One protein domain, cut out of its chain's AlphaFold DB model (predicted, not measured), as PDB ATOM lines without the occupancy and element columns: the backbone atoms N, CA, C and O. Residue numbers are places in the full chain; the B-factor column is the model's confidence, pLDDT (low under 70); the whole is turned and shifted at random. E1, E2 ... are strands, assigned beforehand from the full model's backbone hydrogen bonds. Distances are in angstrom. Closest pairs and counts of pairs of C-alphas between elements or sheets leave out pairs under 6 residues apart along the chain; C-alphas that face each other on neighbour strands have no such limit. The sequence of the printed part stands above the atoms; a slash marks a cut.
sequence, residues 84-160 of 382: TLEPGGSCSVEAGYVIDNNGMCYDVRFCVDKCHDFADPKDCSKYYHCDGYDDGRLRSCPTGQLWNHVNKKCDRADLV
ATOM      1  N   THR A  84     116.924 118.348  80.855       88.00
ATOM      2  CA  THR A  84     117.216 119.685  80.352       88.00
ATOM      3  C   THR A  84     118.642 119.715  79.825       88.00
ATOM      4  O   THR A  84     119.558 119.147  80.422       88.00
ATOM      5  N   LEU A  85     118.824 120.359  78.673       87.88
ATOM      6  CA  LEU A  85     120.142 120.560  78.093       87.88
ATOM      7  C   LEU A  85     120.821 121.752  78.769       87.88
ATOM      8  O   LEU A  85     120.365 122.887  78.643       87.88
ATOM      9  N   GLU A  86     121.925 121.486  79.455       88.50
ATOM     10  CA  GLU A  86     122.731 122.519  80.093       88.50
ATOM     11  C   GLU A  86     123.569 123.294  79.059       88.50
ATOM     12  O   GLU A  86     123.928 122.743  78.012       88.50
ATOM     13  N   PRO A  87     123.986 124.540  79.362       82.56
ATOM     14  CA  PRO A  87     124.814 125.354  78.463       82.56
ATOM     15  C   PRO A  87     126.124 124.686  78.004       82.56
ATOM     16  O   PRO A  87     126.665 125.045  76.963       82.56
ATOM     17  N   GLY A  88     126.634 123.709  78.765       79.12
ATOM     18  CA  GLY A  88     127.824 122.915  78.434       79.12
ATOM     19  C   GLY A  88     127.573 121.689  77.544       79.12
ATOM     20  O   GLY A  88     128.502 120.924  77.302       79.12
ATOM     21  N   GLY A  89     126.339 121.465  77.080       80.00
ATOM     22  CA  GLY A  89     125.968 120.330  76.228       80.00
ATOM     23  C   GLY A  89     125.685 119.017  76.972       80.00
ATOM     24  O   GLY A  89     125.395 118.011  76.329       80.00
ATOM     25  N   SER A  90     125.751 119.009  78.306       87.00
ATOM     26  CA  SER A  90     125.360 117.872  79.152       87.00
ATOM     27  C   SER A  90     123.867 117.900  79.489       87.00
ATOM     28  O   SER A  90     123.282 118.972  79.608       87.00
ATOM     29  N   CYS A  91     123.266 116.733  79.714       89.19
ATOM     30  CA  CYS A  91     121.871 116.618  80.145       89.19
ATOM     31  C   CYS A  91     121.764 116.463  81.663       89.19
ATOM     32  O   CYS A  91     122.407 115.582  82.238       89.19
ATOM     33  N   SER A  92     120.924 117.278  82.296       91.94
ATOM     34  CA  SER A  92     120.544 117.166  83.708       91.94
ATOM     35  C   SER A  92     119.097 116.679  83.823       91.94
ATOM     36  O   SER A  92     118.304 116.883  82.909       91.94
ATOM     37  N   VAL A  93     118.750 115.982  84.909       90.06
ATOM     38  CA  VAL A  93     117.370 115.525  85.162       90.06
ATOM     39  C   VAL A  93     116.626 116.589  85.969       90.06
ATOM     40  O   VAL A  93     117.164 117.112  86.946       90.06
ATOM     41  N   GLU A  94     115.395 116.906  85.567       88.00
ATOM     42  CA  GLU A  94     114.521 117.867  86.243       88.00
ATOM     43  C   GLU A  94     114.255 117.462  87.706       88.00
ATOM     44  O   GLU A  94     114.108 116.286  88.048       88.00
ATOM     45  N   ALA A  95     114.174 118.447  88.603       86.88
ATOM     46  CA  ALA A  95     114.025 118.201  90.032       86.88
ATOM     47  C   ALA A  95     112.698 117.496  90.380       86.88
ATOM     48  O   ALA A  95     111.617 118.078  90.294       86.88
ATOM     49  N   GLY A  96     112.788 116.275  90.911       83.56
ATOM     50  CA  GLY A  96     111.625 115.423  91.200       83.56
ATOM     51  C   GLY A  96     111.402 114.326  90.167       83.56
ATOM     52  O   GLY A  96     110.509 113.511  90.348       83.56
ATOM     53  N   TYR A  97     112.232 114.256  89.130       87.81
ATOM     54  CA  TYR A  97     112.248 113.140  88.200       87.81
ATOM     55  C   TYR A  97     113.445 112.232  88.459       87.81
ATOM     56  O   TYR A  97     114.500 112.665  88.928       87.81
ATOM     57  N   VAL A  98     113.281 110.959  88.119       87.62
ATOM     58  CA  VAL A  98     114.363 109.973  88.075       87.62
ATOM     59  C   VAL A  98     114.275 109.181  86.780       87.62
ATOM     60  O   VAL A  98     113.197 109.017  86.207       87.62
ATOM     61  N   ILE A  99     115.423 108.695  86.317       86.56
ATOM     62  CA  ILE A  99     115.524 107.808  85.161       86.56
ATOM     63  C   ILE A  99     115.899 106.426  85.687       86.56
ATOM     64  O   ILE A  99     116.921 106.286  86.360       86.56
ATOM     65  N   ASP A 100     115.068 105.422  85.410       84.00
ATOM     66  CA  ASP A 100     115.365 104.043  85.795       84.00
ATOM     67  C   ASP A 100     116.440 103.403  84.896       84.00
ATOM     68  O   ASP A 100     116.882 103.963  83.889       84.00
ATOM     69  N   ASN A 101     116.843 102.177  85.231       85.44
ATOM     70  CA  ASN A 101     117.839 101.424  84.461       85.44
ATOM     71  C   ASN A 101     117.398 101.101  83.018       85.44
ATOM     72  O   ASN A 101     118.238 100.735  82.197       85.44
ATOM     73  N   ASN A 102     116.106 101.220  82.703       82.69
ATOM     74  CA  ASN A 102     115.557 101.013  81.363       82.69
ATOM     75  C   ASN A 102     115.457 102.327  80.570       82.69
ATOM     76  O   ASN A 102     114.945 102.330  79.450       82.69
ATOM     77  N   GLY A 103     115.921 103.445  81.136       81.69
ATOM     78  CA  GLY A 103     115.816 104.757  80.516       81.69
ATOM     79  C   GLY A 103     114.402 105.336  80.558       81.69
ATOM     80  O   GLY A 103     114.102 106.225  79.768       81.69
ATOM     81  N   MET A 104     113.516 104.849  81.432       82.81
ATOM     82  CA  MET A 104     112.209 105.468  81.636       82.81
ATOM     83  C   MET A 104     112.317 106.587  82.657       82.81
ATOM     84  O   MET A 104     112.746 106.368  83.788       82.81
ATOM     85  N   CYS A 105     111.885 107.778  82.254       84.31
ATOM     86  CA  CYS A 105     111.813 108.904  83.161       84.31
ATOM     87  C   CYS A 105     110.436 109.054  83.795       84.31
ATOM     88  O   CYS A 105     109.444 109.057  83.069       84.31
ATOM     89  N   TYR A 106     110.387 109.215  85.115       84.38
ATOM     90  CA  TYR A 106     109.141 109.364  85.860       84.38
ATOM     91  C   TYR A 106     109.285 110.320  87.046       84.38
ATOM     92  O   TYR A 106     110.372 110.481  87.600       84.38
ATOM     93  N   ASP A 107     108.179 110.968  87.411       86.88
ATOM     94  CA  ASP A 107     108.094 111.896  88.540       86.88
ATOM     95  C   ASP A 107     107.915 111.104  89.844       86.88
ATOM     96  O   ASP A 107     106.902 110.430  90.043       86.88
ATOM     97  N   VAL A 108     108.899 111.183  90.745       83.38
ATOM     98  CA  VAL A 108     108.889 110.451  92.027       83.38
ATOM     99  C   VAL A 108     107.833 110.972  92.988       83.38
ATOM    100  O   VAL A 108     107.455 110.277  93.921       83.38
ATOM    101  N   ARG A 109     107.347 112.199  92.778       85.69
ATOM    102  CA  ARG A 109     106.278 112.781  93.590       85.69
ATOM    103  C   ARG A 109     104.904 112.473  93.017       85.69
ATOM    104  O   ARG A 109     103.904 112.796  93.653       85.69
ATOM    105  N   PHE A 110     104.825 111.860  91.832       85.25
ATOM    106  CA  PHE A 110     103.545 111.625  91.179       85.25
ATOM    107  C   PHE A 110     102.622 110.768  92.040       85.25
ATOM    108  O   PHE A 110     101.428 111.055  92.082       85.25
ATOM    109  N   CYS A 111     103.153 109.740  92.704       84.12
ATOM    110  CA  CYS A 111     102.359 108.792  93.482       84.12
ATOM    111  C   CYS A 111     102.185 109.162  94.958       84.12
ATOM    112  O   CYS A 111     101.511 108.424  95.672       84.12
ATOM    113  N   VAL A 112     102.712 110.308  95.401       82.31
ATOM    114  CA  VAL A 112     102.515 110.787  96.776       82.31
ATOM    115  C   VAL A 112     101.023 110.956  97.050       82.31
ATOM    116  O   VAL A 112     100.319 111.591  96.258       82.31
ATOM    117  N   ASP A 113     100.542 110.346  98.135       72.56
ATOM    118  CA  ASP A 113      99.122 110.282  98.521       72.56
ATOM    119  C   ASP A 113      98.167 109.719  97.446       72.56
ATOM    120  O   ASP A 113      96.936 109.785  97.576       72.56
ATOM    121  N   LYS A 114      98.696 109.142  96.362       76.81
ATOM    122  CA  LYS A 114      97.898 108.506  95.316       76.81
ATOM    123  C   LYS A 114      97.968 107.003  95.458       76.81
ATOM    124  O   LYS A 114      99.000 106.409  95.741       76.81
ATOM    125  N   CYS A 115      96.850 106.375  95.137       77.00
ATOM    126  CA  CYS A 115      96.849 104.962  94.837       77.00
ATOM    127  C   CYS A 115      95.937 104.664  93.651       77.00
ATOM    128  O   CYS A 115      94.967 105.404  93.456       77.00
ATOM    129  N   HIS A 116      96.244 103.576  92.929       79.31
ATOM    130  CA  HIS A 116      95.717 103.117  91.639       79.31
ATOM    131  C   HIS A 116      96.600 103.494  90.449       79.31
ATOM    132  O   HIS A 116      97.654 104.115  90.586       79.31
ATOM    133  N   ASP A 117      96.148 103.068  89.272       84.81
ATOM    134  CA  ASP A 117      96.782 103.385  88.011       84.81
ATOM    135  C   ASP A 117      96.254 104.711  87.443       84.81
ATOM    136  O   ASP A 117      95.041 104.939  87.315       84.81
ATOM    137  N   PHE A 118      97.175 105.586  87.053       82.94
ATOM    138  CA  PHE A 118      96.875 106.904  86.502       82.94
ATOM    139  C   PHE A 118      97.565 107.089  85.160       82.94
ATOM    140  O   PHE A 118      98.698 106.660  84.984       82.94
ATOM    141  N   ALA A 119      96.899 107.775  84.232       85.38
ATOM    142  CA  ALA A 119      97.524 108.167  82.975       85.38
ATOM    143  C   ALA A 119      98.772 109.013  83.258       85.38
ATOM    144  O   ALA A 119      98.744 109.861  84.157       85.38
ATOM    145  N   ASP A 120      99.840 108.810  82.488       85.19
ATOM    146  CA  ASP A 120     100.934 109.772  82.491       85.19
ATOM    147  C   ASP A 120     100.436 111.103  81.876       85.19
ATOM    148  O   ASP A 120      99.806 111.081  80.814       85.19
ATOM    149  N   PRO A 121     100.671 112.260  82.526       78.38
ATOM    150  CA  PRO A 121     100.170 113.550  82.042       78.38
ATOM    151  C   PRO A 121     100.776 114.024  80.717       78.38
ATOM    152  O   PRO A 121     100.195 114.880  80.059       78.38
ATOM    153  N   LYS A 122     101.964 113.529  80.356       74.94
ATOM    154  CA  LYS A 122     102.739 113.956  79.183       74.94
ATOM    155  C   LYS A 122     102.708 112.908  78.063       74.94
ATOM    156  O   LYS A 122     102.930 113.246  76.902       74.94
ATOM    157  N   ASP A 123     102.433 111.645  78.385       81.94
ATOM    158  CA  ASP A 123     102.497 110.525  77.453       81.94
ATOM    159  C   ASP A 123     101.367 109.510  77.683       81.94
ATOM    160  O   ASP A 123     101.488 108.572  78.463       81.94
ATOM    161  N   CYS A 124     100.281 109.611  76.915       85.75
ATOM    162  CA  CYS A 124      99.145 108.684  77.010       85.75
ATOM    163  C   CYS A 124      99.476 107.215  76.695       85.75
ATOM    164  O   CYS A 124      98.627 106.345  76.898       85.75
ATOM    165  N   SER A 125     100.656 106.915  76.138       88.25
ATOM    166  CA  SER A 125     101.111 105.530  75.987       88.25
ATOM    167  C   SER A 125     101.655 104.956  77.295       88.25
ATOM    168  O   SER A 125     101.997 103.777  77.347       88.25
ATOM    169  N   LYS A 126     101.713 105.760  78.358       88.50
ATOM    170  CA  LYS A 126     102.227 105.390  79.668       88.50
ATOM    171  C   LYS A 126     101.216 105.652  80.776       88.50
ATOM    172  O   LYS A 126     100.256 106.409  80.635       88.50
ATOM    173  N   TYR A 127     101.451 104.985  81.895       89.00
ATOM    174  CA  TYR A 127     100.654 105.122  83.101       89.00
ATOM    175  C   TYR A 127     101.505 104.864  84.342       89.00
ATOM    176  O   TYR A 127     102.409 104.028  84.331       89.00
ATOM    177  N   TYR A 128     101.216 105.580  85.420       88.00
ATOM    178  CA  TYR A 128     101.793 105.336  86.735       88.00
ATOM    179  C   TYR A 128     100.994 104.258  87.441       88.00
ATOM    180  O   TYR A 128      99.778 104.379  87.543       88.00
ATOM    181  N   HIS A 129     101.685 103.253  87.965       86.38
ATOM    182  CA  HIS A 129     101.148 102.314  88.938       86.38
ATOM    183  C   HIS A 129     101.566 102.767  90.335       86.38
ATOM    184  O   HIS A 129     102.720 102.549  90.713       86.38
ATOM    185  N   CYS A 130     100.656 103.421  91.058       84.38
ATOM    186  CA  CYS A 130     100.883 103.858  92.434       84.38
ATOM    187  C   CYS A 130     100.396 102.772  93.395       84.38
ATOM    188  O   CYS A 130      99.217 102.403  93.353       84.38
ATOM    189  N   ASP A 131     101.287 102.270  94.249       76.38
ATOM    190  CA  ASP A 131     100.986 101.166  95.169       76.38
ATOM    191  C   ASP A 131     100.456 101.631  96.532       76.38
ATOM    192  O   ASP A 131     100.013 100.804  97.324       76.38
ATOM    193  N   GLY A 132     100.451 102.945  96.769       71.38
ATOM    194  CA  GLY A 132      99.956 103.580  97.981       71.38
ATOM    195  C   GLY A 132     101.040 103.961  98.988       71.38
ATOM    196  O   GLY A 132     100.709 104.717  99.894       71.38
ATOM    197  N   TYR A 133     102.295 103.523  98.820       70.19
ATOM    198  CA  TYR A 133     103.413 103.795  99.742       70.19
ATOM    199  C   TYR A 133     104.250 105.024  99.379       70.19
ATOM    200  O   TYR A 133     105.460 105.039  99.603       70.19
ATOM    201  N   ASP A 134     103.624 106.023  98.754       70.12
ATOM    202  CA  ASP A 134     104.295 107.149  98.088       70.12
ATOM    203  C   ASP A 134     105.303 106.721  96.998       70.12
ATOM    204  O   ASP A 134     105.987 107.561  96.413       70.12
ATOM    205  N   ASP A 135     105.359 105.422  96.683       71.69
ATOM    206  CA  ASP A 135     106.133 104.832  95.600       71.69
ATOM    207  C   ASP A 135     105.216 104.522  94.411       71.69
ATOM    208  O   ASP A 135     103.999 104.309  94.509       71.69
ATOM    209  N   GLY A 136     105.815 104.533  93.231       77.06
ATOM    210  CA  GLY A 136     105.113 104.238  92.009       77.06
ATOM    211  C   GLY A 136     106.042 103.986  90.850       77.06
ATOM    212  O   GLY A 136     107.142 104.527  90.747       77.06
ATOM    213  N   ARG A 137     105.568 103.149  89.932       83.81
ATOM    214  CA  ARG A 137     106.318 102.799  88.727       83.81
ATOM    215  C   ARG A 137     105.590 103.297  87.504       83.81
ATOM    216  O   ARG A 137     104.435 102.935  87.279       83.81
ATOM    217  N   LEU A 138     106.296 104.056  86.678       88.69
ATOM    218  CA  LEU A 138     105.838 104.332  85.330       88.69
ATOM    219  C   LEU A 138     105.887 103.041  84.511       88.69
ATOM    220  O   LEU A 138     106.844 102.268  84.578       88.69
ATOM    221  N   ARG A 139     104.832 102.785  83.749       89.31
ATOM    222  CA  ARG A 139     104.691 101.630  82.867       89.31
ATOM    223  C   ARG A 139     104.275 102.103  81.488       89.31
ATOM    224  O   ARG A 139     103.593 103.112  81.350       89.31
ATOM    225  N   SER A 140     104.677 101.347  80.475       91.19
ATOM    226  CA  SER A 140     104.264 101.582  79.093       91.19
ATOM    227  C   SER A 140     103.160 100.608  78.702       91.19
ATOM    228  O   SER A 140     103.205  99.425  79.051       91.19
ATOM    229  N   CYS A 141     102.182 101.103  77.958       91.44
ATOM    230  CA  CYS A 141     101.201 100.277  77.288       91.44
ATOM    231  C   CYS A 141     101.847  99.463  76.158       91.44
ATOM    232  O   CYS A 141     102.861  99.877  75.587       91.44
ATOM    233  N   PRO A 142     101.263  98.304  75.801       92.62
ATOM    234  CA  PRO A 142     101.671  97.559  74.619       92.62
ATOM    235  C   PRO A 142     101.632  98.427  73.357       92.62
ATOM    236  O   PRO A 142     100.830  99.357  73.247       92.62
ATOM    237  N   THR A 143     102.468  98.096  72.375       87.44
ATOM    238  CA  THR A 143     102.562  98.843  71.116       87.44
ATOM    239  C   THR A 143     101.188  99.015  70.457       87.44
ATOM    240  O   THR A 143     100.468  98.044  70.233       87.44
ATOM    241  N   GLY A 144     100.827 100.263  70.140       80.81
ATOM    242  CA  GLY A 144      99.547 100.613  69.512       80.81
ATOM    243  C   GLY A 144      98.364 100.776  70.477       80.81
ATOM    244  O   GLY A 144      97.248 101.036  70.021       80.81
ATOM    245  N   GLN A 145      98.585 100.649  71.788       88.19
ATOM    246  CA  GLN A 145      97.582 100.910  72.823       88.19
ATOM    247  C   GLN A 145      97.895 102.191  73.602       88.19
ATOM    248  O   GLN A 145      99.051 102.594  73.720       88.19
ATOM    249  N   LEU A 146      96.852 102.818  74.144       86.38
ATOM    250  CA  LEU A 146      96.925 103.997  75.007       86.38
ATOM    251  C   LEU A 146      96.221 103.714  76.333       86.38
ATOM    252  O   LEU A 146      95.315 102.880  76.401       86.38
ATOM    253  N   TRP A 147      96.620 104.413  77.391       86.44
ATOM    254  CA  TRP A 147      95.994 104.280  78.696       86.44
ATOM    255  C   TRP A 147      94.586 104.879  78.693       86.44
ATOM    256  O   TRP A 147      94.393 106.086  78.540       86.44
ATOM    257  N   ASN A 148      93.584 104.035  78.906       81.50
ATOM    258  CA  ASN A 148      92.202 104.448  79.037       81.50
ATOM    259  C   ASN A 148      91.888 104.749  80.511       81.50
ATOM    260  O   ASN A 148      91.846 103.864  81.366       81.50
ATOM    261  N   HIS A 149      91.643 106.027  80.807       75.06
ATOM    262  CA  HIS A 149      91.387 106.507  82.165       75.06
ATOM    263  C   HIS A 149      90.033 106.061  82.739       75.06
ATOM    264  O   HIS A 149      89.868 106.113  83.959       75.06
ATOM    265  N   VAL A 150      89.096 105.628  81.884       69.25
ATOM    266  CA  VAL A 150      87.744 105.197  82.266       69.25
ATOM    267  C   VAL A 150      87.765 103.757  82.764       69.25
ATOM    268  O   VAL A 150      87.257 103.461  83.841       69.25
ATOM    269  N   ASN A 151      88.379 102.856  81.996       71.19
ATOM    270  CA  ASN A 151      88.430 101.430  82.326       71.19
ATOM    271  C   ASN A 151      89.767 100.988  82.954       71.19
ATOM    272  O   ASN A 151      89.956  99.795  83.187       71.19
ATOM    273  N   LYS A 152      90.667 101.947  83.227       79.06
ATOM    274  CA  LYS A 152      91.951 101.775  83.928       79.06
ATOM    275  C   LYS A 152      92.817 100.663  83.330       79.06
ATOM    276  O   LYS A 152      93.364  99.826  84.044       79.06
ATOM    277  N   LYS A 153      92.917 100.633  82.000       84.75
ATOM    278  CA  LYS A 153      93.782  99.697  81.272       84.75
ATOM    279  C   LYS A 153      94.290 100.302  79.973       84.75
ATOM    280  O   LYS A 153      93.730 101.259  79.448       84.75
ATOM    281  N   CYS A 154      95.319  99.678  79.417       88.31
ATOM    282  CA  CYS A 154      95.707  99.926  78.040       88.31
ATOM    283  C   CYS A 154      94.617  99.408  77.098       88.31
ATOM    284  O   CYS A 154      94.174  98.259  77.201       88.31
ATOM    285  N   ASP A 155      94.160 100.281  76.212       84.00
ATOM    286  CA  ASP A 155      93.114 100.004  75.239       84.00
ATOM    287  C   ASP A 155      93.543 100.504  73.857       84.00
ATOM    288  O   ASP A 155      94.535 101.223  73.711       84.00
ATOM    289  N   ARG A 156      92.816 100.107  72.814       80.19
ATOM    290  CA  ARG A 156      93.127 100.545  71.449       80.19
ATOM    291  C   ARG A 156      93.033 102.070  71.356       80.19
ATOM    292  O   ARG A 156      92.079 102.670  71.849       80.19
ATOM    293  N   ALA A 157      94.018 102.687  70.707       77.75
ATOM    294  CA  ALA A 157      94.175 104.142  70.667       77.75
ATOM    295  C   ALA A 157      92.937 104.906  70.148       77.75
ATOM    296  O   ALA A 157      92.690 106.032  70.563       77.75
ATOM    297  N   ASP A 158      92.131 104.294  69.277       73.81
ATOM    298  CA  ASP A 158      90.894 104.861  68.725       73.81
ATOM    299  C   ASP A 158      89.742 104.964  69.741       73.81
ATOM    300  O   ASP A 158      88.819 105.761  69.549       73.81
ATOM    301  N   LEU A 159      89.811 104.192  70.828       68.38
ATOM    302  CA  LEU A 159      88.827 104.162  71.914       68.38
ATOM    303  C   LEU A 159      89.222 105.046  73.106       68.38
ATOM    304  O   LEU A 159      88.440 105.193  74.044       68.38
ATOM    305  N   VAL A 160      90.423 105.628  73.083       74.44
ATOM    306  CA  VAL A 160      90.973 106.416  74.191       74.44
ATOM    307  C   VAL A 160      90.902 107.906  73.875       74.44
ATOM    308  O   VAL A 160      91.272 108.352  72.790       74.44
TER     309      VAL A 160
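AT A GLANCE: This is residues 84 to 160 of the 382 residues of a protein of Nematostella vectensis (UniProt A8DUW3). Small antiparallel pieces are strung in a row: a three-stranded sheet, E4, E5 and E6, has the two-stranded hairpin E2 and E3 beside E6, and a second small hairpin, E7 and E8, near one end of E4 and E5. Beyond E2, strand E1 leads into a loop that sticks out at the far end of the row, residues 86 to 91, of which 91 belongs to E1. The printed part has 77 residues with no named helix and eight named strands, E1 to E8 in chain order; the sheet's order is E4, E5, E6, antiparallel. The class is all strand, though under half of the residues, 33 of 77, are in named elements. The whole is only just loose, close to compact, with a radius of gyration of the C-alphas of 14.0 A and spans of 44 by 29 by 19 A.

IN THESE COORDINATES: E5, residues 126 to 131, is the longest strand at 16.1 A and begins with C-alpha 126 at (102.227, 105.390, 79.668). E4 is residues 115 to 119, 12.3 A, and E6 is residues 136 to 140, 13.2 A. E7 is residues 145 to 148, 8.9 A, and E8 is residues 153 to 156, 9.9 A, ending with C-alpha 156 at (93.127, 100.545, 71.449). E3 is residues 105 to 107 and E2 residues 97 to 99. E1 is residues 91 to 93, with C-alpha 91 at (121.871, 116.618, 80.145).

HOW THE PARTS SIT: E4, E5 and E6 form a meander, each strand the antiparallel neighbour of the one before, with E5 the inner strand. In the hairpin E4 and E5, at 174 degrees, N 128 and O 118 are 2.8 A apart, within hydrogen-bond range. In the hairpin E5 and E6, at 152 degrees, N 139 and O 127 are 2.8 A apart, within that range too. The closest C-alphas of E3 and E6 are those of Tyr 106 and Leu 138, 6.0 A apart. E2 and E3 are an antiparallel hairpin at 153 degrees, with N 98 and O 106 3.0 A apart. E1 pairs with no named strand, but residues 84 to 85 pair antiparallel with residues 91 to 92 of E1. The closest C-alphas of E4 and E7 are those of Ala 119 and Trp 147, 6.0 A apart. E7 and E8 are an antiparallel hairpin at 129 degrees, with N 146 and O 155 2.8 A apart. E1 and E6 are apart.

THE WHOLE: The C-alphas of Gly 88 and Asn 151, the two farthest apart, are 45.0 A from each other. The printed part has no cut, and no link is long. The mean pLDDT of the printed part is 82.8, and residues 150 and 159 are under 70.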